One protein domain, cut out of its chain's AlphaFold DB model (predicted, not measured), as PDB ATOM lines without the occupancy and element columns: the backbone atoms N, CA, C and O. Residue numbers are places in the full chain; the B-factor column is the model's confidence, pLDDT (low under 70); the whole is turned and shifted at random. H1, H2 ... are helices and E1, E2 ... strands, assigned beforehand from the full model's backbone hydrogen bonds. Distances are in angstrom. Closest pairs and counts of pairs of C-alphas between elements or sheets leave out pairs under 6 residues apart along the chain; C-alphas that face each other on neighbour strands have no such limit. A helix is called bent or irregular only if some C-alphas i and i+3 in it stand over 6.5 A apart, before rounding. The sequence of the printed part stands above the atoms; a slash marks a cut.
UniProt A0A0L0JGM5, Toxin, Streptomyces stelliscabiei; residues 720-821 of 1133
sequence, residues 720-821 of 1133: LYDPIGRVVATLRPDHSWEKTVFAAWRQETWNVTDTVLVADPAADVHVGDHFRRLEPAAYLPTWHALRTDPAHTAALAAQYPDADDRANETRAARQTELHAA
ATOM      1  N   LEU A 720      -5.674 131.145 -46.041       95.75
ATOM      2  CA  LEU A 720      -7.042 131.276 -46.524       95.75
ATOM      3  C   LEU A 720      -7.164 132.577 -47.314       95.75
ATOM      4  O   LEU A 720      -6.904 133.665 -46.793       95.75
ATOM      5  N   TYR A 721      -7.549 132.449 -48.581       95.06
ATOM      6  CA  TYR A 721      -7.650 133.557 -49.524       95.06
ATOM      7  C   TYR A 721      -9.102 133.974 -49.739       95.06
ATOM      8  O   TYR A 721      -9.985 133.119 -49.796       95.06
ATOM      9  N   ASP A 722      -9.339 135.268 -49.936       93.00
ATOM     10  CA  ASP A 722     -10.594 135.740 -50.514       93.00
ATOM     11  C   ASP A 722     -10.638 135.490 -52.039       93.00
ATOM     12  O   ASP A 722      -9.620 135.137 -52.652       93.00
ATOM     13  N   PRO A 723     -11.803 135.658 -52.693       90.94
ATOM     14  CA  PRO A 723     -11.933 135.431 -54.130       90.94
ATOM     15  C   PRO A 723     -10.964 136.252 -54.989       90.94
ATOM     16  O   PRO A 723     -10.501 135.743 -56.008       90.94
ATOM     17  N   ILE A 724     -10.616 137.481 -54.594       92.25
ATOM     18  CA  ILE A 724      -9.694 138.337 -55.359       92.25
ATOM     19  C   ILE A 724      -8.209 138.082 -55.034       92.25
ATOM     20  O   ILE A 724      -7.328 138.707 -55.622       92.25
ATOM     21  N   GLY A 725      -7.911 137.114 -54.160       92.38
ATOM     22  CA  GLY A 725      -6.569 136.578 -53.942       92.38
ATOM     23  C   GLY A 725      -5.781 137.219 -52.799       92.38
ATOM     24  O   GLY A 725      -4.556 137.070 -52.767       92.38
ATOM     25  N   ARG A 726      -6.444 137.901 -51.858       95.19
ATOM     26  CA  ARG A 726      -5.838 138.426 -50.622       95.19
ATOM     27  C   ARG A 726      -5.903 137.381 -49.512       95.19
ATOM     28  O   ARG A 726      -6.911 136.693 -49.388       95.19
ATOM     29  N   VAL A 727      -4.864 137.278 -48.681       96.88
ATOM     30  CA  VAL A 727      -4.903 136.428 -47.477       96.88
ATOM     31  C   VAL A 727      -5.808 137.097 -46.443       96.88
ATOM     32  O   VAL A 727      -5.513 138.200 -45.990       96.88
ATOM     33  N   VAL A 728      -6.907 136.436 -46.083       96.94
ATOM     34  CA  VAL A 728      -7.870 136.919 -45.079       96.94
ATOM     35  C   VAL A 728      -7.746 136.197 -43.749       96.94
ATOM     36  O   VAL A 728      -8.167 136.737 -42.730       96.94
ATOM     37  N   ALA A 729      -7.149 135.005 -43.728       97.81
ATOM     38  CA  ALA A 729      -6.809 134.307 -42.498       97.81
ATOM     39  C   ALA A 729      -5.623 133.354 -42.682       97.81
ATOM     40  O   ALA A 729      -5.400 132.817 -43.766       97.81
ATOM     41  N   THR A 730      -4.902 133.119 -41.590       97.94
ATOM     42  CA  THR A 730      -3.821 132.134 -41.506       97.94
ATOM     43  C   THR A 730      -4.088 131.222 -40.318       97.94
ATOM     44  O   THR A 730      -4.071 131.670 -39.172       97.94
ATOM     45  N   LEU A 731      -4.322 129.936 -40.578       97.44
ATOM     46  CA  LEU A 731      -4.460 128.904 -39.548       97.44
ATOM     47  C   LEU A 731      -3.097 128.260 -39.290       97.44
ATOM     48  O   LEU A 731      -2.466 127.748 -40.214       97.44
ATOM     49  N   ARG A 732      -2.631 128.268 -38.042       96.56
ATOM     50  CA  ARG A 732      -1.350 127.678 -37.645       96.56
ATOM     51  C   ARG A 732      -1.513 126.206 -37.237       96.56
ATOM     52  O   ARG A 732      -2.590 125.802 -36.799       96.56
ATOM     53  N   PRO A 733      -0.439 125.399 -37.315       93.62
ATOM     54  CA  PRO A 733      -0.492 123.974 -36.971       93.62
ATOM     55  C   PRO A 733      -0.845 123.654 -35.512       93.62
ATOM     56  O   PRO A 733      -1.215 122.529 -35.198       93.62
ATOM     57  N   ASP A 734      -0.706 124.617 -34.602       92.94
ATOM     58  CA  ASP A 734      -1.100 124.495 -33.197       92.94
ATOM     59  C   ASP A 734      -2.562 124.901 -32.935       92.94
ATOM     60  O   ASP A 734      -2.958 125.023 -31.776       92.94
ATOM     61  N   HIS A 735      -3.348 125.090 -34.004       95.62
ATOM     62  CA  HIS A 735      -4.748 125.530 -34.008       95.62
ATOM     63  C   HIS A 735      -4.961 126.947 -33.449       95.62
ATOM     64  O   HIS A 735      -6.074 127.312 -33.057       95.62
ATOM     65  N   SER A 736      -3.903 127.760 -33.401       96.56
ATOM     66  CA  SER A 736      -4.035 129.214 -33.308       96.56
ATOM     67  C   SER A 736      -4.238 129.801 -34.706       96.56
ATOM     68  O   SER A 736      -3.848 129.195 -35.707       96.56
ATOM     69  N   TRP A 737      -4.880 130.959 -34.821       97.81
ATOM     70  CA  TRP A 737      -5.166 131.541 -36.133       97.81
ATOM     71  C   TRP A 737      -5.284 133.058 -36.069       97.81
ATOM     72  O   TRP A 737      -5.599 133.628 -35.034       97.81
ATOM     73  N   GLU A 738      -5.016 133.716 -37.181       98.06
ATOM     74  CA  GLU A 738      -5.039 135.173 -37.326       98.06
ATOM     75  C   GLU A 738      -5.872 135.545 -38.553       98.06
ATOM     76  O   GLU A 738      -6.076 134.708 -39.438       98.06
ATOM     77  N   LYS A 739      -6.385 136.778 -38.606       98.19
ATOM     78  CA  LYS A 739      -7.206 137.250 -39.730       98.19
ATOM     79  C   LYS A 739      -6.989 138.716 -40.067       98.19
ATOM     80  O   LYS A 739      -6.600 139.525 -39.225       98.19
ATOM     81  N   THR A 740      -7.320 139.064 -41.301       98.25
ATOM     82  CA  THR A 740      -7.369 140.442 -41.780       98.25
ATOM     83  C   THR A 740      -8.720 140.706 -42.425       98.25
ATOM     84  O   THR A 740      -9.171 139.946 -43.280       98.25
ATOM     85  N   VAL A 741      -9.375 141.788 -42.007       97.12
ATOM     86  CA  VAL A 741     -10.660 142.230 -42.561       97.12
ATOM     87  C   VAL A 741     -10.422 143.481 -43.395       97.12
ATOM     88  O   VAL A 741      -9.913 144.478 -42.882       97.12
ATOM     89  N   PHE A 742     -10.807 143.429 -44.669       95.31
ATOM     90  CA  PHE A 742     -10.675 144.537 -45.613       95.31
ATOM     91  C   PHE A 742     -11.998 145.293 -45.773       95.31
ATOM     92  O   PHE A 742     -13.076 144.698 -45.832       95.31
ATOM     93  N   ALA A 743     -11.914 146.618 -45.849       93.75
ATOM     94  CA  ALA A 743     -13.001 147.510 -46.232       93.75
ATOM     95  C   ALA A 743     -12.427 148.740 -46.958       93.75
ATOM     96  O   ALA A 743     -11.238 149.028 -46.854       93.75
ATOM     97  N   ALA A 744     -13.279 149.502 -47.652       94.69
ATOM     98  CA  ALA A 744     -12.845 150.638 -48.474       94.69
ATOM     99  C   ALA A 744     -12.078 151.730 -47.693       94.69
ATOM    100  O   ALA A 744     -11.155 152.350 -48.217       94.69
ATOM    101  N   TRP A 745     -12.430 151.947 -46.421       96.31
ATOM    102  CA  TRP A 745     -11.877 153.022 -45.581       96.31
ATOM    103  C   TRP A 745     -11.097 152.533 -44.361       96.31
ATOM    104  O   TRP A 745     -10.548 153.354 -43.622       96.31
ATOM    105  N   ARG A 746     -11.073 151.221 -44.105       94.69
ATOM    106  CA  ARG A 746     -10.403 150.651 -42.933       94.69
ATOM    107  C   ARG A 746      -9.937 149.219 -43.160       94.69
ATOM    108  O   ARG A 746     -10.561 148.480 -43.918       94.69
ATOM    109  N   GLN A 747      -8.914 148.818 -42.421       97.31
ATOM    110  CA  GLN A 747      -8.451 147.438 -42.338       97.31
ATOM    111  C   GLN A 747      -8.303 147.037 -40.870       97.31
ATOM    112  O   GLN A 747      -7.800 147.809 -40.056       97.31
ATOM    113  N   GLU A 748      -8.727 145.824 -40.527       97.75
ATOM    114  CA  GLU A 748      -8.554 145.262 -39.185       97.75
ATOM    115  C   GLU A 748      -7.582 144.092 -39.249       97.75
ATOM    116  O   GLU A 748      -7.756 143.189 -40.065       97.75
ATOM    117  N   THR A 749      -6.574 144.092 -38.382       98.12
ATOM    118  CA  THR A 749      -5.593 143.012 -38.265       98.12
ATOM    119  C   THR A 749      -5.736 142.365 -36.898       98.12
ATOM    120  O   THR A 749      -5.561 143.021 -35.873       98.12
ATOM    121  N   TRP A 750      -6.066 141.079 -36.912       98.12
ATOM    122  CA  TRP A 750      -6.283 140.244 -35.742       98.12
ATOM    123  C   TRP A 750      -5.159 139.222 -35.675       98.12
ATOM    124  O   TRP A 750      -5.021 138.409 -36.586       98.12
ATOM    125  N   ASN A 751      -4.366 139.250 -34.617       97.00
ATOM    126  CA  ASN A 751      -3.316 138.270 -34.374       97.00
ATOM    127  C   ASN A 751      -3.875 137.002 -33.687       97.00
ATOM    128  O   ASN A 751      -5.067 136.887 -33.399       97.00
ATOM    129  N   VAL A 752      -2.988 136.049 -33.392       96.81
ATOM    130  CA  VAL A 752      -3.343 134.774 -32.742       96.81
ATOM    131  C   VAL A 752      -3.907 134.902 -31.325       96.81
ATOM    132  O   VAL A 752      -4.594 133.992 -30.865       96.81
ATOM    133  N   THR A 753      -3.613 135.990 -30.610       96.12
ATOM    134  CA  THR A 753      -4.177 136.229 -29.275       96.12
ATOM    135  C   THR A 753      -5.544 136.899 -29.355       96.12
ATOM    136  O   THR A 753      -6.404 136.601 -28.532       96.12
ATOM    137  N   ASP A 754      -5.801 137.707 -30.387       97.50
ATOM    138  CA  ASP A 754      -7.103 138.350 -30.595       97.50
ATOM    139  C   ASP A 754      -8.217 137.323 -30.854       97.50
ATOM    140  O   ASP A 754      -9.367 137.514 -30.459       97.50
ATOM    141  N   THR A 755      -7.893 136.204 -31.493       97.56
ATOM    142  CA  THR A 755      -8.851 135.141 -31.836       97.56
ATOM    143  C   THR A 755      -8.970 134.050 -30.764       97.56
ATOM    144  O   THR A 755      -9.752 133.115 -30.931       97.56
ATOM    145  N   VAL A 756      -8.238 134.159 -29.646       96.69
ATOM    146  CA  VAL A 756      -8.048 133.067 -28.669       96.69
ATOM    147  C   VAL A 756      -9.347 132.549 -28.035       96.69
ATOM    148  O   VAL A 756      -9.432 131.369 -27.709       96.69
ATOM    149  N   LEU A 757     -10.363 133.409 -27.879       96.50
ATOM    150  CA  LEU A 757     -11.671 133.053 -27.306       96.50
ATOM    151  C   LEU A 757     -12.733 132.686 -28.355       96.50
ATOM    152  O   LEU A 757     -13.885 132.433 -27.996       96.50
ATOM    153  N   VAL A 758     -12.388 132.651 -29.644       96.44
ATOM    154  CA  VAL A 758     -13.312 132.164 -30.672       96.44
ATOM    155  C   VAL A 758     -13.409 130.645 -30.544       96.44
ATOM    156  O   VAL A 758     -12.491 129.919 -30.922       96.44
ATOM    157  N   ALA A 759     -14.521 130.171 -29.975       92.44
ATOM    158  CA  ALA A 759     -14.730 128.755 -29.670       92.44
ATOM    159  C   ALA A 759     -14.738 127.868 -30.926       92.44
ATOM    160  O   ALA A 759     -14.194 126.766 -30.901       92.44
ATOM    161  N   ASP A 760     -15.324 128.367 -32.017       96.06
ATOM    162  CA  ASP A 760     -15.338 127.705 -33.320       96.06
ATOM    163  C   ASP A 760     -15.002 128.719 -34.431       96.06
ATOM    164  O   ASP A 760     -15.825 129.594 -34.725       96.06
ATOM    165  N   PRO A 761     -13.816 128.626 -35.061       97.06
ATOM    166  CA  PRO A 761     -13.443 129.451 -36.211       97.06
ATOM    167  C   PRO A 761     -14.451 129.414 -37.370       97.06
ATOM    168  O   PRO A 761     -14.596 130.409 -38.078       97.06
ATOM    169  N   ALA A 762     -15.201 128.318 -37.548       96.44
ATOM    170  CA  ALA A 762     -16.240 128.203 -38.575       96.44
ATOM    171  C   ALA A 762     -17.472 129.087 -38.316       96.44
ATOM    172  O   ALA A 762     -18.244 129.345 -39.243       96.44
ATOM    173  N   ALA A 763     -17.642 129.574 -37.085       95.31
ATOM    174  CA  ALA A 763     -18.686 130.522 -36.706       95.31
ATOM    175  C   ALA A 763     -18.237 131.993 -36.815       95.31
ATOM    176  O   ALA A 763     -19.028 132.892 -36.518       95.31
ATOM    177  N   ASP A 764     -16.990 132.271 -37.223       96.44
ATOM    178  CA  ASP A 764     -16.524 133.645 -37.414       96.44
ATOM    179  C   ASP A 764     -17.285 134.337 -38.552       96.44
ATOM    180  O   ASP A 764     -17.384 133.821 -39.663       96.44
ATOM    181  N   VAL A 765     -17.779 135.548 -38.297       92.69
ATOM    182  CA  VAL A 765     -18.611 136.296 -39.254       92.69
ATOM    183  C   VAL A 765     -17.873 136.719 -40.532       92.69
ATOM    184  O   VAL A 765     -18.518 136.983 -41.541       92.69
ATOM    185  N   HIS A 766     -16.537 136.802 -40.512       92.50
ATOM    186  CA  HIS A 766     -15.750 137.275 -41.657       92.50
ATOM    187  C   HIS A 766     -15.116 136.129 -42.440       92.50
ATOM    188  O   HIS A 766     -15.068 136.170 -43.668       92.50
ATOM    189  N   VAL A 767     -14.596 135.122 -41.734       94.56
ATOM    190  CA  VAL A 767     -13.814 134.042 -42.353       94.56
ATOM    191  C   VAL A 767     -14.370 132.643 -42.092       94.56
ATOM    192  O   VAL A 767     -13.805 131.679 -42.605       94.56
ATOM    193  N   GLY A 768     -15.491 132.509 -41.375       93.62
ATOM    194  CA  GLY A 768     -16.090 131.215 -41.036       93.62
ATOM    195  C   GLY A 768     -16.387 130.345 -42.256       93.62
ATOM    196  O   GLY A 768     -16.140 129.144 -42.235       93.62
ATOM    197  N   ASP A 769     -16.796 130.950 -43.372       89.88
ATOM    198  CA  ASP A 769     -17.020 130.280 -44.661       89.88
ATOM    199  C   ASP A 769     -15.782 129.570 -45.215       89.88
ATOM    200  O   ASP A 769     -15.917 128.574 -45.925       89.88
ATOM    201  N   HIS A 770     -14.587 130.071 -44.899       91.75
ATOM    202  CA  HIS A 770     -13.322 129.459 -45.297       91.75
ATOM    203  C   HIS A 770     -13.000 128.274 -44.379       91.75
ATOM    204  O   HIS A 770     -12.638 127.207 -44.863       91.75
ATOM    205  N   PHE A 771     -13.225 128.417 -43.068       94.06
ATOM    206  CA  PHE A 771     -13.047 127.330 -42.099       94.06
ATOM    207  C   PHE A 771     -14.043 126.182 -42.296       94.06
ATOM    208  O   PHE A 771     -13.644 125.030 -42.196       94.06
ATOM    209  N   ARG A 772     -15.302 126.463 -42.671       92.88
ATOM    210  CA  ARG A 772     -16.329 125.442 -42.969       92.88
ATOM    211  C   ARG A 772     -15.964 124.506 -44.126       92.88
ATOM    212  O   ARG A 772     -16.612 123.475 -44.287       92.88
ATOM    213  N   ARG A 773     -14.978 124.873 -44.952       89.81
ATOM    214  CA  ARG A 773     -14.459 124.030 -46.041       89.81
ATOM    215  C   ARG A 773     -13.336 123.106 -45.580       89.81
ATOM    216  O   ARG A 773     -13.056 122.131 -46.268       89.81
ATOM    217  N   LEU A 774     -12.696 123.415 -44.452       91.88
ATOM    218  CA  LEU A 774     -11.689 122.570 -43.822       91.88
ATOM    219  C   LEU A 774     -12.376 121.498 -42.966       91.88
ATOM    220  O   LEU A 774     -13.440 121.725 -42.394       91.88
ATOM    221  N   GLU A 775     -11.729 120.346 -42.815       92.38
ATOM    222  CA  GLU A 775     -12.159 119.344 -41.836       92.38
ATOM    223  C   GLU A 775     -12.089 119.931 -40.413       92.38
ATOM    224  O   GLU A 775     -11.048 120.494 -40.058       92.38
ATOM    225  N   PRO A 776     -13.118 119.768 -39.554       94.38
ATOM    226  CA  PRO A 776     -13.125 120.352 -38.211       94.38
ATOM    227  C   PRO A 776     -11.893 119.997 -37.372       94.38
ATOM    228  O   PRO A 776     -11.384 120.833 -36.634       94.38
ATOM    229  N   ALA A 777     -11.352 118.785 -37.526       92.69
ATOM    230  CA  ALA A 777     -10.144 118.342 -36.827       92.69
ATOM    231  C   ALA A 777      -8.870 119.135 -37.194       92.69
ATOM    232  O   ALA A 777      -7.874 119.036 -36.483       92.69
ATOM    233  N   ALA A 778      -8.879 119.908 -38.287       91.19
ATOM    234  CA  ALA A 778      -7.754 120.749 -38.695       91.19
ATOM    235  C   ALA A 778      -7.619 122.031 -37.854       91.19
ATOM    236  O   ALA A 778      -6.565 122.663 -37.884       91.19
ATOM    237  N   TYR A 779      -8.681 122.437 -37.149       94.44
ATOM    238  CA  TYR A 779      -8.704 123.653 -36.331       94.44
ATOM    239  C   TYR A 779      -9.395 123.474 -34.964       94.44
ATOM    240  O   TYR A 779      -9.306 124.365 -34.118       94.44
ATOM    241  N   LEU A 780     -10.050 122.330 -34.718       95.44
ATOM    242  CA  LEU A 780     -10.627 121.934 -33.433       95.44
ATOM    243  C   LEU A 780      -9.889 120.726 -32.819       95.44
ATOM    244  O   LEU A 780      -9.488 119.815 -33.542       95.44
ATOM    245  N   PRO A 781      -9.754 120.667 -31.481       95.88
ATOM    246  CA  PRO A 781     -10.035 121.763 -30.556       95.88
ATOM    247  C   PRO A 781      -9.098 122.946 -30.812       95.88
ATOM    248  O   PRO A 781      -7.949 122.741 -31.205       95.88
ATOM    249  N   THR A 782      -9.578 124.174 -30.613       96.31
ATOM    250  CA  THR A 782      -8.726 125.363 -30.760       96.31
ATOM    251  C   THR A 782      -7.569 125.315 -29.761       96.31
ATOM    252  O   THR A 782      -7.641 124.617 -28.740       96.31
ATOM    253  N   TRP A 783      -6.502 126.083 -30.016       95.75
ATOM    254  CA  TRP A 783      -5.339 126.161 -29.118       95.75
ATOM    255  C   TRP A 783      -5.732 126.390 -27.644       95.75
ATOM    256  O   TRP A 783      -5.136 125.796 -26.738       95.75
ATOM    257  N   HIS A 784      -6.752 127.225 -27.412       96.88
ATOM    258  CA  HIS A 784      -7.279 127.563 -26.089       96.88
ATOM    259  C   HIS A 784      -8.164 126.458 -25.502       96.88
ATOM    260  O   HIS A 784      -7.956 126.069 -24.348       96.88
ATOM    261  N   ALA A 785      -9.094 125.902 -26.287       96.00
ATOM    262  CA  ALA A 785      -9.993 124.842 -25.830       96.00
ATOM    263  C   ALA A 785      -9.215 123.588 -25.406       96.00
ATOM    264  O   ALA A 785      -9.474 123.040 -24.336       96.00
ATOM    265  N   LEU A 786      -8.188 123.193 -26.171       95.38
ATOM    266  CA  LEU A 786      -7.302 122.074 -25.822       95.38
ATOM    267  C   LEU A 786      -6.694 122.223 -24.416       95.38
ATOM    268  O   LEU A 786      -6.490 121.230 -23.722       95.38
ATOM    269  N   ARG A 787      -6.390 123.459 -24.006       96.00
ATOM    270  CA  ARG A 787      -5.693 123.777 -22.752       96.00
ATOM    271  C   ARG A 787      -6.617 124.051 -21.577       96.00
ATOM    272  O   ARG A 787      -6.155 124.013 -20.443       96.00
ATOM    273  N   THR A 788      -7.884 124.379 -21.816       95.44
ATOM    274  CA  THR A 788      -8.768 124.904 -20.762       95.44
ATOM    275  C   THR A 788     -10.076 124.143 -20.593       95.44
ATOM    276  O   THR A 788     -10.654 124.215 -19.505       95.44
ATOM    277  N   ASP A 789     -10.534 123.416 -21.616       94.75
ATOM    278  CA  ASP A 789     -11.766 122.637 -21.563       94.75
ATOM    279  C   ASP A 789     -11.506 121.259 -20.921       94.75
ATOM    280  O   ASP A 789     -10.675 120.486 -21.419       94.75
ATOM    281  N   PRO A 790     -12.226 120.897 -19.840       93.69
ATOM    282  CA  PRO A 790     -12.139 119.571 -19.237       93.69
ATOM    283  C   PRO A 790     -12.330 118.408 -20.224       93.69
ATOM    284  O   PRO A 790     -11.725 117.351 -20.020       93.69
ATOM    285  N   ALA A 791     -13.101 118.592 -21.305       94.62
ATOM    286  CA  ALA A 791     -13.323 117.585 -22.345       94.62
ATOM    287  C   ALA A 791     -12.031 117.151 -23.065       94.62
ATOM    288  O   ALA A 791     -11.957 116.034 -23.580       94.62
ATOM    289  N   HIS A 792     -10.989 117.990 -23.061       94.88
ATOM    290  CA  HIS A 792      -9.715 117.722 -23.734       94.88
ATOM    291  C   HIS A 792      -8.574 117.343 -22.781       94.88
ATOM    292  O   HIS A 792      -7.442 117.168 -23.229       94.88
ATOM    293  N   THR A 793      -8.859 117.117 -21.493       92.31
ATOM    294  CA  THR A 793      -7.847 116.765 -20.474       92.31
ATOM    295  C   THR A 793      -6.965 115.582 -20.893       92.31
ATOM    296  O   THR A 793      -5.751 115.614 -20.700       92.31
ATOM    297  N   ALA A 794      -7.551 114.545 -21.503       92.94
ATOM    298  CA  ALA A 794      -6.801 113.383 -21.981       92.94
ATOM    299  C   ALA A 794      -5.866 113.724 -23.160       92.94
ATOM    300  O   ALA A 794      -4.727 113.268 -23.185       92.94
ATOM    301  N   ALA A 795      -6.321 114.556 -24.106       90.69
ATOM    302  CA  ALA A 795      -5.516 114.998 -25.246       90.69
ATOM    303  C   ALA A 795      -4.375 115.929 -24.804       90.69
ATOM    304  O   ALA A 795      -3.238 115.768 -25.244       90.69
ATOM    305  N   LEU A 796      -4.652 116.842 -23.867       91.69
ATOM    306  CA  LEU A 796      -3.636 117.695 -23.255       91.69
ATOM    307  C   LEU A 796      -2.588 116.866 -22.497       91.69
ATOM    308  O   LEU A 796      -1.400 117.147 -22.608       91.69
ATOM    309  N   ALA A 797      -3.006 115.820 -21.776       91.62
ATOM    310  CA  ALA A 797      -2.100 114.888 -21.100       91.62
ATOM    311  C   ALA A 797      -1.273 114.012 -22.034       91.62
ATOM    312  O   ALA A 797      -0.135 113.687 -21.699       91.62
ATOM    313  N   ALA A 798      -1.797 113.682 -23.212       89.06
ATOM    314  CA  ALA A 798      -1.010 113.029 -24.247       89.06
ATOM    315  C   ALA A 798       0.059 113.974 -24.830       89.06
ATOM    316  O   ALA A 798       1.190 113.546 -25.045       89.06
ATOM    317  N   GLN A 799      -0.276 115.252 -25.055       86.62
ATOM    318  CA  GLN A 799       0.659 116.233 -25.621       86.62
ATOM    319  C   GLN A 799       1.711 116.717 -24.609       86.62
ATOM    320  O   GLN A 799       2.872 116.902 -24.971       86.62
ATOM    321  N   TYR A 800       1.319 116.887 -23.347       88.31
ATOM    322  CA  TYR A 800       2.180 117.308 -22.243       88.31
ATOM    323  C   TYR A 800       2.090 116.266 -21.115       88.31
ATOM    324  O   TYR A 800       1.231 116.368 -20.234       88.31
ATOM    325  N   PRO A 801       2.936 115.218 -21.132       88.50
ATOM    326  CA  PRO A 801       2.885 114.146 -20.133       88.50
ATOM    327  C   PRO A 801       3.267 114.589 -18.715       88.50
ATOM    328  O   PRO A 801       2.780 114.007 -17.741       88.50
ATOM    329  N   ASP A 802       4.083 115.636 -18.584       90.88
ATOM    330  CA  ASP A 802       4.452 116.223 -17.296       90.88
ATOM    331  C   ASP A 802       3.310 117.080 -16.714       90.88
ATOM    332  O   ASP A 802       2.623 117.813 -17.427       90.88
ATOM    333  N   ALA A 803       3.050 116.938 -15.412       91.19
ATOM    334  CA  ALA A 803       1.925 117.606 -14.761       91.19
ATOM    335  C   ALA A 803       2.138 119.111 -14.569       91.19
ATOM    336  O   ALA A 803       1.171 119.870 -14.681       91.19
ATOM    337  N   ASP A 804       3.374 119.531 -14.315       91.38
ATOM    338  CA  ASP A 804       3.715 120.936 -14.125       91.38
ATOM    339  C   ASP A 804       3.682 121.664 -15.470       91.38
ATOM    340  O   ASP A 804       3.113 122.754 -15.561       91.38
ATOM    341  N   ASP A 805       4.173 121.031 -16.542       89.44
ATOM    342  CA  ASP A 805       4.050 121.554 -17.908       89.44
ATOM    343  C   ASP A 805       2.581 121.760 -18.297       89.44
ATOM    344  O   ASP A 805       2.207 122.841 -18.753       89.44
ATOM    345  N   ARG A 806       1.700 120.784 -18.028       92.94
ATOM    346  CA  ARG A 806       0.251 120.954 -18.262       92.94
ATOM    347  C   ARG A 806      -0.350 122.116 -17.492       92.94
ATOM    348  O   ARG A 806      -1.173 122.856 -18.037       92.94
ATOM    349  N   ALA A 807       0.007 122.249 -16.217       93.06
ATOM    350  CA  ALA A 807      -0.484 123.336 -15.383       93.06
ATOM    351  C   ALA A 807      -0.005 124.694 -15.922       93.06
ATOM    352  O   ALA A 807      -0.781 125.651 -15.959       93.06
ATOM    353  N   ASN A 808       1.240 124.764 -16.399       93.56
ATOM    354  CA  ASN A 808       1.809 125.951 -17.030       93.56
ATOM    355  C   ASN A 808       1.117 126.290 -18.362       93.56
ATOM    356  O   ASN A 808       0.756 127.449 -18.555       93.56
ATOM    357  N   GLU A 809       0.856 125.309 -19.231       93.38
ATOM    358  CA  GLU A 809       0.118 125.491 -20.495       93.38
ATOM    359  C   GLU A 809      -1.318 125.977 -20.251       93.38
ATOM    360  O   GLU A 809      -1.780 126.933 -20.878       93.38
ATOM    361  N   THR A 810      -2.012 125.377 -19.279       94.81
ATOM    362  CA  THR A 810      -3.358 125.804 -18.867       94.81
ATOM    363  C   THR A 810      -3.333 127.243 -18.348       94.81
ATOM    364  O   THR A 810      -4.162 128.066 -18.740       94.81
ATOM    365  N   ARG A 811      -2.360 127.581 -17.487       94.88
ATOM    366  CA  ARG A 811      -2.193 128.939 -16.952       94.88
ATOM    367  C   ARG A 811      -1.914 129.948 -18.065       94.88
ATOM    368  O   ARG A 811      -2.537 131.007 -18.063       94.88
ATOM    369  N   ALA A 812      -1.036 129.622 -19.012       93.62
ATOM    370  CA  ALA A 812      -0.720 130.481 -20.151       93.62
ATOM    371  C   ALA A 812      -1.961 130.750 -21.020       93.62
ATOM    372  O   ALA A 812      -2.234 131.901 -21.359       93.62
ATOM    373  N   ALA A 813      -2.771 129.723 -21.306       95.12
ATOM    374  CA  ALA A 813      -4.027 129.897 -22.034       95.12
ATOM    375  C   ALA A 813      -5.011 130.812 -21.295       95.12
ATOM    376  O   ALA A 813      -5.535 131.743 -21.902       95.12
ATOM    377  N   ARG A 814      -5.194 130.616 -19.980       94.31
ATOM    378  CA  ARG A 814      -6.043 131.483 -19.139       94.31
ATOM    379  C   ARG A 814      -5.555 132.931 -19.099       94.31
ATOM    380  O   ARG A 814      -6.361 133.852 -19.141       94.31
ATOM    381  N   GLN A 815      -4.243 133.147 -19.030       92.44
ATOM    382  CA  GLN A 815      -3.665 134.493 -19.063       92.44
ATOM    383  C   GLN A 815      -3.857 135.169 -20.427       92.44
ATOM    384  O   GLN A 815      -4.028 136.383 -20.483       92.44
ATOM    385  N   THR A 816      -3.895 134.384 -21.508       94.44
ATOM    386  CA  THR A 816      -4.076 134.898 -22.873       94.44
ATOM    387  C   THR A 816      -5.505 135.385 -23.140       94.44
ATOM    388  O   THR A 816      -5.687 136.272 -23.966       94.44
ATOM    389  N   GLU A 817      -6.514 134.889 -22.409       94.06
ATOM    390  CA  GLU A 817      -7.933 135.288 -22.554       94.06
ATOM    391  C   GLU A 817      -8.142 136.807 -22.485       94.06
ATOM    392  O   GLU A 817      -9.042 137.352 -23.123       94.06
ATOM    393  N   LEU A 818      -7.287 137.502 -21.730       92.50
ATOM    394  CA  LEU A 818      -7.317 138.952 -21.589       92.50
ATOM    395  C   LEU A 818      -7.071 139.686 -22.916       92.50
ATOM    396  O   LEU A 818      -7.608 140.769 -23.102       92.50
ATOM    397  N   HIS A 819      -6.315 139.094 -23.838       93.31
ATOM    398  CA  HIS A 819      -5.956 139.673 -25.136       93.31
ATOM    399  C   HIS A 819      -6.951 139.322 -26.252       93.31
ATOM    400  O   HIS A 819      -6.700 139.597 -27.417       93.31
ATOM    401  N   ALA A 820      -8.069 138.671 -25.935       95.38
ATOM    402  CA  ALA A 820      -9.059 138.326 -26.946       95.38
ATOM    403  C   ALA A 820      -9.769 139.574 -27.488       95.38
ATOM    404  O   ALA A 820     -10.146 140.459 -26.725       95.38
ATOM    405  N   ALA A 821     -10.071 139.602 -28.781       95.75
ATOM    406  CA  ALA A 821     -10.790 140.683 -29.445       95.75
ATOM    407  C   ALA A 821     -10.180 142.075 -29.212       95.75
ATOM    408  O   ALA A 821     -10.905 143.017 -28.886       95.75
TER     409      ALA A 821
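This is residues 720 to 821 of the 1133 residues of the protein "Toxin" of Streptomyces stelliscabiei (UniProt A0A0L0JGM5). The model is elongated, with a small sheet of three antiparallel strands, E1, E2 and E3, at one end and a group of three helices, H2, H3 and H4, at the other. Long links run between the two parts and hold the short helix H1 near the sheet's edge strand E1, while the longest helix, H4, runs from the far helical end back toward the sheet's end. The printed part has 102 residues, with three named strands followed by four named helices, in the order E1 E2 E3 H1 H2 H3 H4. The strands' order across the sheet is E1, E2, E3, and the class is mixed, helices and strands. The whole is only just compact, close to loose, with a radius of gyration of the C-alphas of 14.9 A and spans of 49 by 28 by 18 A.

Residues 720 to 721 pair antiparallel with residues 727 to 729 of E1, residues 727 to 731. E1 and E2, residues 737 to 742, form a hairpin at 169 degrees, with N 730 and O 738 2.9 A apart, within hydrogen-bond range. E2 and E3, residues 746 to 750, form a second hairpin at 178 degrees, with N 750 and O 739 2.8 A apart, within hydrogen-bond range. The three strands make a meander, each strand the antiparallel neighbour of the one before. The pairing is staggered: E2 pairs with E1 over residues 737 to 739 and with E3 over residues 739 to 742. H1, residues 768 to 771, only grazes the sheet, only just on it with 5 pairs of C-alphas within 10 A. H2, residues 783 to 788, is not on the sheet. H2 and H3, residues 790 to 799, touch only at the corner, at a steep tilt of 66 degrees; their closest C-alphas, of Leu 786 and His 792, are 5.4 A apart. H4, residues 803 to 819, touches H2 at a steep tilt of 65 degrees, opposite ways; their closest C-alphas, of Arg 787 and Thr 810, are 5.0 A apart. H3 and H4 only just touch, only at the corner, with 3 pairs of C-alphas within 8 A, the closest those of Ala 797 and Arg 806 at 7.1 A. H4 and E3 are apart. The O i to N i+4 pairs within hydrogen-bond range are 1 of 2 in H2, 4 of 6 in H3 and 11 of 13 in H4; H1 is too short for such a pair.

E1 begins at C-alpha 727 (-4.903, 136.428, -47.477) and is 10.9 A long; E2 is 17.0 A and E3 13.3 A. H1 is 5.0 A long, H2 9.1 A and H3 14.7 A; H3 is irregular, with C-alphas 791 and 794 7.8 A apart. H4, 25.6 A long, ends at C-alpha 819 (-5.956, 139.673, -25.136); it is neither bent nor irregular, but only just: C-alphas 815 and 818 are 6.3 A apart.

The two C-alphas farthest apart, of Ala 744 and Asp 802, are 49.6 A apart. The printed part has no cut. The links from E3 to H1, 17 residues, and from H1 to H2, 11 residues, are long. The mean pLDDT of the printed part is 94.4, and no printed residue is under 70.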